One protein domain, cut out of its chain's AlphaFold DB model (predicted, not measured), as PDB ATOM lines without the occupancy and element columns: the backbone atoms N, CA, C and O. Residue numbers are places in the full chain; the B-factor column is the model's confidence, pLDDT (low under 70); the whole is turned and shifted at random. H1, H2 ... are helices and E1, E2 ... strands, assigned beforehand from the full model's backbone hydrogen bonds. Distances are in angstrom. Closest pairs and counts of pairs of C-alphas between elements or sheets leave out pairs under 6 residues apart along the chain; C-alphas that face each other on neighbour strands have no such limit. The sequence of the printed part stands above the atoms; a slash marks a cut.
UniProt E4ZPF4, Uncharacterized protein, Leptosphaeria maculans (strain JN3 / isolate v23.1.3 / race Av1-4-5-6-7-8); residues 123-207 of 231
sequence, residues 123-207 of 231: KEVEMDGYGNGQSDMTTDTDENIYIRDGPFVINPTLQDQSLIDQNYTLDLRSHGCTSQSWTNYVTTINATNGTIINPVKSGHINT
ATOM      1  N   LYS A 123     148.083 154.190 123.585       90.31
ATOM      2  CA  LYS A 123     146.834 153.611 124.081       90.31
ATOM      3  C   LYS A 123     146.435 154.346 125.363       90.31
ATOM      4  O   LYS A 123     147.300 154.680 126.172       90.31
ATOM      5  N   GLU A 124     145.157 154.656 125.502       89.44
ATOM      6  CA  GLU A 124     144.583 155.287 126.684       89.44
ATOM      7  C   GLU A 124     143.926 154.237 127.580       89.44
ATOM      8  O   GLU A 124     143.304 153.296 127.087       89.44
ATOM      9  N   VAL A 125     144.088 154.421 128.891       90.38
ATOM     10  CA  VAL A 125     143.544 153.546 129.935       90.38
ATOM     11  C   VAL A 125     142.727 154.401 130.891       90.38
ATOM     12  O   VAL A 125     143.279 155.223 131.634       90.38
ATOM     13  N   GLU A 126     141.409 154.243 130.826       87.88
ATOM     14  CA  GLU A 126     140.418 155.020 131.566       87.88
ATOM     15  C   GLU A 126     139.076 154.275 131.631       87.88
ATOM     16  O   GLU A 126     138.769 153.410 130.815       87.88
ATOM     17  N   MET A 127     138.260 154.607 132.625       86.62
ATOM     18  CA  MET A 127     136.978 153.941 132.875       86.62
ATOM     19  C   MET A 127     135.844 154.929 133.202       86.62
ATOM     20  O   MET A 127     134.674 154.565 133.169       86.62
ATOM     21  N   ASP A 128     136.163 156.207 133.419       82.12
ATOM     22  CA  ASP A 128     135.197 157.287 133.706       82.12
ATOM     23  C   ASP A 128     134.464 157.814 132.453       82.12
ATOM     24  O   ASP A 128     133.796 158.847 132.472       82.12
ATOM     25  N   GLY A 129     134.623 157.128 131.317       81.12
ATOM     26  CA  GLY A 129     133.876 157.420 130.101       81.12
ATOM     27  C   GLY A 129     134.076 158.839 129.569       81.12
ATOM     28  O   GLY A 129     133.096 159.458 129.163       81.12
ATOM     29  N   TYR A 130     135.306 159.368 129.643       83.69
ATOM     30  CA  TYR A 130     135.805 160.584 128.974       83.69
ATOM     31  C   TYR A 130     134.914 161.844 129.053       83.69
ATOM     32  O   TYR A 130     134.996 162.731 128.201       83.69
ATOM     33  N   GLY A 131     134.067 161.953 130.081       81.06
ATOM     34  CA  GLY A 131     133.128 163.064 130.264       81.06
ATOM     35  C   GLY A 131     131.873 163.017 129.381       81.06
ATOM     36  O   GLY A 131     131.066 163.944 129.434       81.06
ATOM     37  N   ASN A 132     131.673 161.960 128.589       82.81
ATOM     38  CA  ASN A 132     130.468 161.733 127.784       82.81
ATOM     39  C   ASN A 132     129.607 160.560 128.281       82.81
ATOM     40  O   ASN A 132     128.649 160.186 127.606       82.81
ATOM     41  N   GLY A 133     129.914 160.007 129.459       81.06
ATOM     42  CA  GLY A 133     129.144 158.911 130.057       81.06
ATOM     43  C   GLY A 133     129.296 157.593 129.300       81.06
ATOM     44  O   GLY A 133     128.389 156.763 129.302       81.06
ATOM     45  N   GLN A 134     130.422 157.420 128.612       84.38
ATOM     46  CA  GLN A 134     130.783 156.171 127.959       84.38
ATOM     47  C   GLN A 134     130.853 155.026 128.978       84.38
ATOM     48  O   GLN A 134     131.389 155.180 130.072       84.38
ATOM     49  N   SER A 135     130.268 153.882 128.621       86.25
ATOM     50  CA  SER A 135     130.195 152.697 129.488       86.25
ATOM     51  C   SER A 135     131.245 151.645 129.133       86.25
ATOM     52  O   SER A 135     131.122 150.493 129.541       86.25
ATOM     53  N   ASP A 136     132.268 152.018 128.364       88.94
ATOM     54  CA  ASP A 136     133.430 151.192 128.076       88.94
ATOM     55  C   ASP A 136     134.613 151.553 128.976       88.94
ATOM     56  O   ASP A 136     134.817 152.702 129.359       88.94
ATOM     57  N   MET A 137     135.365 150.529 129.354       89.75
ATOM     58  CA  MET A 137     136.664 150.642 129.992       89.75
ATOM     59  C   MET A 137     137.722 150.501 128.904       89.75
ATOM     60  O   MET A 137     137.768 149.485 128.208       89.75
ATOM     61  N   THR A 138     138.588 151.491 128.753       91.31
ATOM     62  CA  THR A 138     139.680 151.434 127.784       91.31
ATOM     63  C   THR A 138     140.894 150.748 128.394       91.31
ATOM     64  O   THR A 138     141.254 150.992 129.547       91.31
ATOM     65  N   THR A 139     141.506 149.838 127.634       89.00
ATOM     66  CA  THR A 139     142.691 149.086 128.068       89.00
ATOM     67  C   THR A 139     143.859 149.280 127.106       89.00
ATOM     68  O   THR A 139     143.684 149.605 125.930       89.00
ATOM     69  N   ASP A 140     145.076 149.059 127.600       89.06
ATOM     70  CA  ASP A 140     146.307 149.076 126.807       89.06
ATOM     71  C   ASP A 140     146.640 147.706 126.188       89.06
ATOM     72  O   ASP A 140     147.643 147.548 125.486       89.06
ATOM     73  N   THR A 141     145.789 146.708 126.412       87.94
ATOM     74  CA  THR A 141     146.050 145.328 126.009       87.94
ATOM     75  C   THR A 141     145.840 145.105 124.510       87.94
ATOM     76  O   THR A 141     145.119 145.839 123.827       87.94
ATOM     77  N   ASP A 142     146.464 144.051 123.986       89.25
ATOM     78  CA  ASP A 142     146.275 143.624 122.594       89.25
ATOM     79  C   ASP A 142     144.964 142.842 122.383       89.25
ATOM     80  O   ASP A 142     144.665 142.408 121.273       89.25
ATOM     81  N   GLU A 143     144.142 142.682 123.427       90.38
ATOM     82  CA  GLU A 143     142.790 142.126 123.316       90.38
ATOM     83  C   GLU A 143     141.866 143.091 122.555       90.38
ATOM     84  O   GLU A 143     141.103 142.678 121.675       90.38
ATOM     85  N   ASN A 144     141.968 144.387 122.872       92.25
ATOM     86  CA  ASN A 144     141.101 145.419 122.313       92.25
ATOM     87  C   ASN A 144     141.751 146.223 121.186       92.25
ATOM     88  O   ASN A 144     141.034 146.785 120.366       92.25
ATOM     89  N   ILE A 145     143.083 146.301 121.139       91.94
ATOM     90  CA  ILE A 145     143.852 147.136 120.203       91.94
ATOM     91  C   ILE A 145     144.947 146.267 119.594       91.94
ATOM     92  O   ILE A 145     145.982 146.061 120.222       91.94
ATOM     93  N   TYR A 146     144.754 145.785 118.366       91.88
ATOM     94  CA  TYR A 146     145.745 144.947 117.689       91.88
ATOM     95  C   TYR A 146     145.799 145.204 116.186       91.88
ATOM     96  O   TYR A 146     144.892 145.773 115.589       91.88
ATOM     97  N   ILE A 147     146.884 144.773 115.553       91.69
ATOM     98  CA  ILE A 147     147.056 144.821 114.099       91.69
ATOM     99  C   ILE A 147     146.861 143.404 113.571       91.69
ATOM    100  O   ILE A 147     147.505 142.471 114.053       91.69
ATOM    101  N   ARG A 148     145.984 143.231 112.582       87.94
ATOM    102  CA  ARG A 148     145.759 141.935 111.935       87.94
ATOM    103  C   ARG A 148     145.618 142.134 110.435       87.94
ATOM    104  O   ARG A 148     144.778 142.910 110.006       87.94
ATOM    105  N   ASP A 149     146.430 141.414 109.667       83.56
ATOM    106  CA  ASP A 149     146.395 141.380 108.196       83.56
ATOM    107  C   ASP A 149     146.614 142.742 107.504       83.56
ATOM    108  O   ASP A 149     146.185 142.952 106.370       83.56
ATOM    109  N   GLY A 150     147.278 143.686 108.182       81.81
ATOM    110  CA  GLY A 150     147.578 145.023 107.660       81.81
ATOM    111  C   GLY A 150     146.782 146.160 108.311       81.81
ATOM    112  O   GLY A 150     147.411 147.125 108.738       81.81
ATOM    113  N   PRO A 151     145.439 146.111 108.428       84.44
ATOM    114  CA  PRO A 151     144.720 147.138 109.165       84.44
ATOM    115  C   PRO A 151     144.920 147.005 110.678       84.44
ATOM    116  O   PRO A 151     145.005 145.915 111.251       84.44
ATOM    117  N   PHE A 152     144.936 148.160 111.333       89.56
ATOM    118  CA  PHE A 152     144.780 148.249 112.774       89.56
ATOM    119  C   PHE A 152     143.298 148.072 113.158       89.56
ATOM    120  O   PHE A 152     142.410 148.642 112.522       89.56
ATOM    121  N   VAL A 153     143.039 147.275 114.195       91.12
ATOM    122  CA  VAL A 153     141.715 146.839 114.643       91.12
ATOM    123  C   VAL A 153     141.491 147.266 116.092       91.12
ATOM    124  O   VAL A 153     142.305 146.979 116.972       91.12
ATOM    125  N   ILE A 154     140.343 147.905 116.331       92.94
ATOM    126  CA  ILE A 154     139.795 148.118 117.672       92.94
ATOM    127  C   ILE A 154     138.630 147.151 117.845       92.94
ATOM    128  O   ILE A 154     137.637 147.246 117.123       92.94
ATOM    129  N   ASN A 155     138.764 146.217 118.777       93.44
ATOM    130  CA  ASN A 155     137.767 145.196 119.044       93.44
ATOM    131  C   ASN A 155     137.212 145.348 120.469       93.44
ATOM    132  O   ASN A 155     137.922 145.031 121.427       93.44
ATOM    133  N   PRO A 156     135.969 145.819 120.644       92.44
ATOM    134  CA  PRO A 156     135.347 145.836 121.957       92.44
ATOM    135  C   PRO A 156     135.047 144.402 122.411       92.44
ATOM    136  O   PRO A 156     134.536 143.586 121.642       92.44
ATOM    137  N   THR A 157     135.361 144.090 123.663       92.44
ATOM    138  CA  THR A 157     135.108 142.784 124.283       92.44
ATOM    139  C   THR A 157     134.254 142.945 125.532       92.44
ATOM    140  O   THR A 157     134.166 144.026 126.110       92.44
ATOM    141  N   LEU A 158     133.559 141.884 125.939       91.81
ATOM    142  CA  LEU A 158     132.780 141.918 127.174       91.81
ATOM    143  C   LEU A 158     133.712 141.900 128.389       91.81
ATOM    144  O   LEU A 158     134.775 141.277 128.367       91.81
ATOM    145  N   GLN A 159     133.304 142.607 129.436       88.06
ATOM    146  CA  GLN A 159     133.988 142.586 130.720       88.06
ATOM    147  C   GLN A 159     133.754 141.247 131.430       88.06
ATOM    148  O   GLN A 159     132.723 140.598 131.238       88.06
ATOM    149  N   ASP A 160     134.701 140.850 132.276       87.19
ATOM    150  CA  ASP A 160     134.561 139.636 133.072       87.19
ATOM    151  C   ASP A 160     133.343 139.716 133.996       87.19
ATOM    152  O   ASP A 160     133.178 140.652 134.781       87.19
ATOM    153  N   GLN A 161     132.505 138.683 133.945       81.94
ATOM    154  CA  GLN A 161     131.249 138.635 134.689       81.94
ATOM    155  C   GLN A 161     131.457 138.689 136.214       81.94
ATOM    156  O   GLN A 161     130.653 139.274 136.936       81.94
ATOM    157  N   SER A 162     132.587 138.181 136.714       79.25
ATOM    158  CA  SER A 162     132.952 138.286 138.133       79.25
ATOM    159  C   SER A 162     133.174 139.726 138.599       79.25
ATOM    160  O   SER A 162     132.979 140.008 139.777       79.25
ATOM    161  N   LEU A 163     133.569 140.635 137.701       79.12
ATOM    162  CA  LEU A 163     133.734 142.057 138.012       79.12
ATOM    163  C   LEU A 163     132.390 142.794 138.054       79.12
ATOM    164  O   LEU A 163     132.305 143.867 138.637       79.12
ATOM    165  N   ILE A 164     131.345 142.230 137.447       79.94
ATOM    166  CA  ILE A 164     129.997 142.809 137.412       79.94
ATOM    167  C   ILE A 164     129.172 142.315 138.608       79.94
ATOM    168  O   ILE A 164     128.494 143.105 139.263       79.94
ATOM    169  N   ASP A 165     129.266 141.021 138.918       81.06
ATOM    170  CA  ASP A 165     128.375 140.358 139.877       81.06
ATOM    171  C   ASP A 165     128.893 140.374 141.327       81.06
ATOM    172  O   ASP A 165     128.156 140.039 142.257       81.06
ATOM    173  N   GLN A 166     130.161 140.739 141.551       80.81
ATOM    174  CA  GLN A 166     130.799 140.693 142.871       80.81
ATOM    175  C   GLN A 166     131.377 142.043 143.295       80.81
ATOM    176  O   GLN A 166     131.637 142.935 142.490       80.81
ATOM    177  N   ASN A 167     131.605 142.185 144.601       82.25
ATOM    178  CA  ASN A 167     132.296 143.347 145.144       82.25
ATOM    179  C   ASN A 167     133.786 143.237 144.810       82.25
ATOM    180  O   ASN A 167     134.465 142.327 145.289       82.25
ATOM    181  N   TYR A 168     134.287 144.170 144.009       82.88
ATOM    182  CA  TYR A 168     135.661 144.157 143.527       82.88
ATOM    183  C   TYR A 168     136.220 145.576 143.449       82.88
ATOM    184  O   TYR A 168     135.512 146.513 143.092       82.88
ATOM    185  N   THR A 169     137.503 145.748 143.757       83.50
ATOM    186  CA  THR A 169     138.202 147.016 143.529       83.50
ATOM    187  C   THR A 169     139.111 146.848 142.327       83.50
ATOM    188  O   THR A 169     140.118 146.143 142.402       83.50
ATOM    189  N   LEU A 170     138.752 147.496 141.221       83.12
ATOM    190  CA  LEU A 170     139.587 147.533 140.032       83.12
ATOM    191  C   LEU A 170     140.563 148.700 140.134       83.12
ATOM    192  O   LEU A 170     140.158 149.843 140.344       83.12
ATOM    193  N   ASP A 171     141.844 148.388 139.975       85.31
ATOM    194  CA  ASP A 171     142.939 149.345 140.026       85.31
ATOM    195  C   ASP A 171     143.801 149.223 138.770       85.31
ATOM    196  O   ASP A 171     144.474 148.214 138.560       85.31
ATOM    197  N   LEU A 172     143.782 150.264 137.938       82.56
ATOM    198  CA  LEU A 172     144.521 150.306 136.675       82.56
ATOM    199  C   LEU A 172     145.842 151.074 136.774       82.56
ATOM    200  O   LEU A 172     146.498 151.293 135.758       82.56
ATOM    201  N   ARG A 173     146.287 151.456 137.981       81.88
ATOM    202  CA  ARG A 173     147.539 152.214 138.180       81.88
ATOM    203  C   ARG A 173     148.761 151.536 137.579       81.88
ATOM    204  O   ARG A 173     149.641 152.219 137.060       81.88
ATOM    205  N   SER A 174     148.818 150.209 137.642       78.25
ATOM    206  CA  SER A 174     149.912 149.420 137.071       78.25
ATOM    207  C   SER A 174     149.929 149.416 135.541       78.25
ATOM    208  O   SER A 174     150.972 149.123 134.965       78.25
ATOM    209  N   HIS A 175     148.815 149.768 134.892       75.50
ATOM    210  CA  HIS A 175     148.627 149.732 133.438       75.50
ATOM    211  C   HIS A 175     148.864 151.090 132.751       75.50
ATOM    212  O   HIS A 175     148.633 151.236 131.558       75.50
ATOM    213  N   GLY A 176     149.359 152.099 133.480       73.12
ATOM    214  CA  GLY A 176     149.763 153.376 132.884       73.12
ATOM    215  C   GLY A 176     148.590 154.303 132.561       73.12
ATOM    216  O   GLY A 176     148.367 154.663 131.408       73.12
ATOM    217  N   CYS A 177     147.872 154.732 133.601       75.94
ATOM    218  CA  CYS A 177     146.728 155.639 133.496       75.94
ATOM    219  C   CYS A 177     147.044 156.898 132.682       75.94
ATOM    220  O   CYS A 177     147.991 157.633 132.978       75.94
ATOM    221  N   THR A 178     146.203 157.181 131.691       79.06
ATOM    222  CA  THR A 178     146.353 158.356 130.821       79.06
ATOM    223  C   THR A 178     145.541 159.564 131.279       79.06
ATOM    224  O   THR A 178     145.793 160.678 130.815       79.06
ATOM    225  N   SER A 179     144.584 159.359 132.188       76.94
ATOM    226  CA  SER A 179     143.777 160.425 132.783       76.94
ATOM    227  C   SER A 179     144.531 161.174 133.888       76.94
ATOM    228  O   SER A 179     145.391 160.617 134.568       76.94
ATOM    229  N   GLN A 180     144.204 162.456 134.085       73.50
ATOM    230  CA  GLN A 180     144.813 163.289 135.133       73.50
ATOM    231  C   GLN A 180     144.206 163.034 136.520       73.50
ATOM    232  O   GLN A 180     144.834 163.362 137.528       73.50
ATOM    233  N   SER A 181     142.995 162.468 136.582       79.31
ATOM    234  CA  SER A 181     142.304 162.198 137.842       79.31
ATOM    235  C   SER A 181     142.469 160.751 138.283       79.31
ATOM    236  O   SER A 181     142.295 159.810 137.514       79.31
ATOM    237  N   TRP A 182     142.747 160.587 139.572       74.31
ATOM    238  CA  TRP A 182     142.843 159.300 140.250       74.31
ATOM    239  C   TRP A 182     141.549 158.484 140.286       74.31
ATOM    240  O   TRP A 182     141.584 157.256 140.239       74.31
ATOM    241  N   THR A 183     140.404 159.164 140.293       77.38
ATOM    242  CA  THR A 183     139.074 158.542 140.255       77.38
ATOM    243  C   THR A 183     138.789 157.815 138.946       77.38
ATOM    244  O   THR A 183     137.913 156.961 138.902       77.38
ATOM    245  N   ASN A 184     139.535 158.122 137.883       78.38
ATOM    246  CA  ASN A 184     139.201 157.664 136.538       78.38
ATOM    247  C   ASN A 184     139.798 156.290 136.209       78.38
ATOM    248  O   ASN A 184     139.546 155.741 135.136       78.38
ATOM    249  N   TYR A 185     140.583 155.737 137.137       81.88
ATOM    250  CA  TYR A 185     141.280 154.462 136.977       81.88
ATOM    251  C   TYR A 185     141.216 153.540 138.205       81.88
ATOM    252  O   TYR A 185     141.594 152.374 138.095       81.88
ATOM    253  N   VAL A 186     140.766 154.032 139.367       81.62
ATOM    254  CA  VAL A 186     140.406 153.183 140.512       81.62
ATOM    255  C   VAL A 186     138.911 153.293 140.739       81.62
ATOM    256  O   VAL A 186     138.415 154.372 141.053       81.62
ATOM    257  N   THR A 187     138.202 152.170 140.660       80.00
ATOM    258  CA  THR A 187     136.817 152.084 141.134       80.00
ATOM    259  C   THR A 187     136.651 150.927 142.087       80.00
ATOM    260  O   THR A 187     137.268 149.871 141.949       80.00
ATOM    261  N   THR A 188     135.791 151.142 143.073       79.94
ATOM    262  CA  THR A 188     135.311 150.075 143.936       79.94
ATOM    263  C   THR A 188     133.871 149.789 143.571       79.94
ATOM    264  O   THR A 188     132.996 150.644 143.683       79.94
ATOM    265  N   ILE A 189     133.656 148.564 143.128       76.38
ATOM    266  CA  ILE A 189     132.381 148.020 142.707       76.38
ATOM    267  C   ILE A 189     131.759 147.392 143.935       76.38
ATOM    268  O   ILE A 189     132.400 146.644 144.682       76.38
ATOM    269  N   ASN A 190     130.496 147.711 144.146       75.56
ATOM    270  CA  ASN A 190     129.708 147.086 145.180       75.56
ATOM    271  C   ASN A 190     128.370 146.701 144.565       75.56
ATOM    272  O   ASN A 190     127.463 147.533 144.461       75.56
ATOM    273  N   ALA A 191     128.274 145.436 144.153       72.19
ATOM    274  CA  ALA A 191     127.088 144.870 143.524       72.19
ATOM    275  C   ALA A 191     125.866 144.970 144.453       72.19
ATOM    276  O   ALA A 191     124.745 145.172 143.997       72.19
ATOM    277  N   THR A 192     126.079 144.923 145.774       76.06
ATOM    278  CA  THR A 192     125.010 145.076 146.774       76.06
ATOM    279  C   THR A 192     124.500 146.519 146.883       76.06
ATOM    280  O   THR A 192     123.310 146.728 147.099       76.06
ATOM    281  N   ASN A 193     125.370 147.517 146.693       73.06
ATOM    282  CA  ASN A 193     125.016 148.943 146.700       73.06
ATOM    283  C   ASN A 193     124.667 149.491 145.299       73.06
ATOM    284  O   ASN A 193     124.492 150.699 145.145       73.06
ATOM    285  N   GLY A 194     124.587 148.631 144.276       70.06
ATOM    286  CA  GLY A 194     124.216 149.010 142.908       70.06
ATOM    287  C   GLY A 194     125.277 149.810 142.145       70.06
ATOM    288  O   GLY A 194     124.957 150.441 141.143       70.06
ATOM    289  N   THR A 195     126.532 149.813 142.605       76.12
ATOM    290  CA  THR A 195     127.647 150.425 141.864       76.12
ATOM    291  C   THR A 195     128.232 149.376 140.928       76.12
ATOM    292  O   THR A 195     128.858 148.433 141.411       76.12
ATOM    293  N   ILE A 196     127.997 149.526 139.623       78.31
ATOM    294  CA  ILE A 196     128.368 148.573 138.565       78.31
ATOM    295  C   ILE A 196     129.508 149.164 137.725       78.31
ATOM    296  O   ILE A 196     129.516 150.364 137.453       78.31
ATOM    297  N   ILE A 197     130.464 148.327 137.314       85.50
ATOM    298  CA  ILE A 197     131.531 148.713 136.383       85.50
ATOM    299  C   ILE A 197     131.070 148.671 134.925       85.50
ATOM    300  O   ILE A 197     130.150 147.944 134.563       85.50
ATOM    301  N   ASN A 198     131.770 149.416 134.078       87.56
ATOM    302  CA  ASN A 198     131.716 149.365 132.623       87.56
ATOM    303  C   ASN A 198     131.648 147.902 132.123       87.56
ATOM    304  O   ASN A 198     132.609 147.147 132.310       87.56
ATOM    305  N   PRO A 199     130.530 147.480 131.499       88.69
ATOM    306  CA  PRO A 199     130.322 146.092 131.077       88.69
ATOM    307  C   PRO A 199     131.123 145.707 129.826       88.69
ATOM    308  O   PRO A 199     131.130 144.543 129.428       88.69
ATOM    309  N   VAL A 200     131.777 146.675 129.183       91.06
ATOM    310  CA  VAL A 200     132.527 146.491 127.940       91.06
ATOM    311  C   VAL A 200     133.957 146.978 128.140       91.06
ATOM    312  O   VAL A 200     134.182 148.051 128.694       91.06
ATOM    313  N   LYS A 201     134.923 146.206 127.646       91.69
ATOM    314  CA  LYS A 201     136.304 146.633 127.429       91.69
ATOM    315  C   LYS A 201     136.472 147.097 125.987       91.69
ATOM    316  O   LYS A 201     135.940 146.485 125.063       91.69
ATOM    317  N   SER A 202     137.214 148.172 125.782       92.94
ATOM    318  CA  SER A 202     137.455 148.769 124.471       92.94
ATOM    319  C   SER A 202     138.878 149.316 124.378       92.94
ATOM    320  O   SER A 202     139.691 149.184 125.295       92.94
ATOM    321  N   GLY A 203     139.195 149.912 123.235       91.56
ATOM    322  CA  GLY A 203     140.461 150.565 122.970       91.56
ATOM    323  C   GLY A 203     140.277 152.029 122.601       91.56
ATOM    324  O   GLY A 203     139.509 152.345 121.695       91.56
ATOM    325  N   HIS A 204     141.038 152.918 123.235       91.00
ATOM    326  CA  HIS A 204     141.153 154.314 122.818       91.00
ATOM    327  C   HIS A 204     142.620 154.633 122.566       91.00
ATOM    328  O   HIS A 204     143.500 154.255 123.333       91.00
ATOM    329  N   ILE A 205     142.896 155.284 121.440       90.75
ATOM    330  CA  ILE A 205     144.246 155.628 121.011       90.75
ATOM    331  C   ILE A 205     144.324 157.111 120.676       90.75
ATOM    332  O   ILE A 205     143.388 157.698 120.134       90.75
ATOM    333  N   ASN A 206     145.468 157.721 120.957       89.00
ATOM    334  CA  ASN A 206     145.732 159.109 120.606       89.00
ATOM    335  C   ASN A 206     147.145 159.267 120.023       89.00
ATOM    336  O   ASN A 206     148.032 158.453 120.282       89.00
ATOM    337  N   THR A 207     147.361 160.363 119.287       88.88
ATOM    338  CA  THR A 207     148.678 160.772 118.768       88.88
ATOM    339  C   THR A 207     149.233 162.010 119.482       88.88
ATOM    340  O   THR A 207     149.939 162.812 118.873       88.88
TER     341      THR A 207
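What this domain is: This is residues 123 to 207 of the 231 residues of an uncharacterized protein of Leptosphaeria maculans (strain JN3 / isolate v23.1.3 / race Av1-4-5-6-7-8) (UniProt E4ZPF4). With little regular structure, an elongated body of loops has the parallel pair E1 and E6 near its middle and antiparallel hairpins, E4-E5 and E2-E3, toward opposite ends. Residues 147 to 152 stick out. The printed part has 85 residues, 28 in named elements, mostly strand: E1 E2 E3 H1 E4 E5 E6 E7. It is compact, radius of gyration of the C-alphas 13.2 A, spanning 45 by 27 by 25 A.

Where its parts are: E4 is residues 168 to 171, E5 186 to 189, 9.8 A long, E1 136 to 138, from C-alpha (133.430, 151.192, 128.076), E6 200 to 202, E2 145 to 147, E3 152 to 154, H1 161 to 165, E7 204 to 206, ending at C-alpha (145.732, 159.109, 120.606).

How they stand to each other: Within hydrogen-bond range are N 170 and O 187 of E4 and E5, 2.9 A, N 137 and O 200 of E1 and E6, 2.8 A, N 153 and O 146 of E3 and E2, 2.8 A, and H1's O i to N i+4 pair. E6 runs on into E7 at 24 degrees.

The domain as a whole: The printed part has no cut. The E4 to E5 link is long. No printed residue is under 70 in pLDDT.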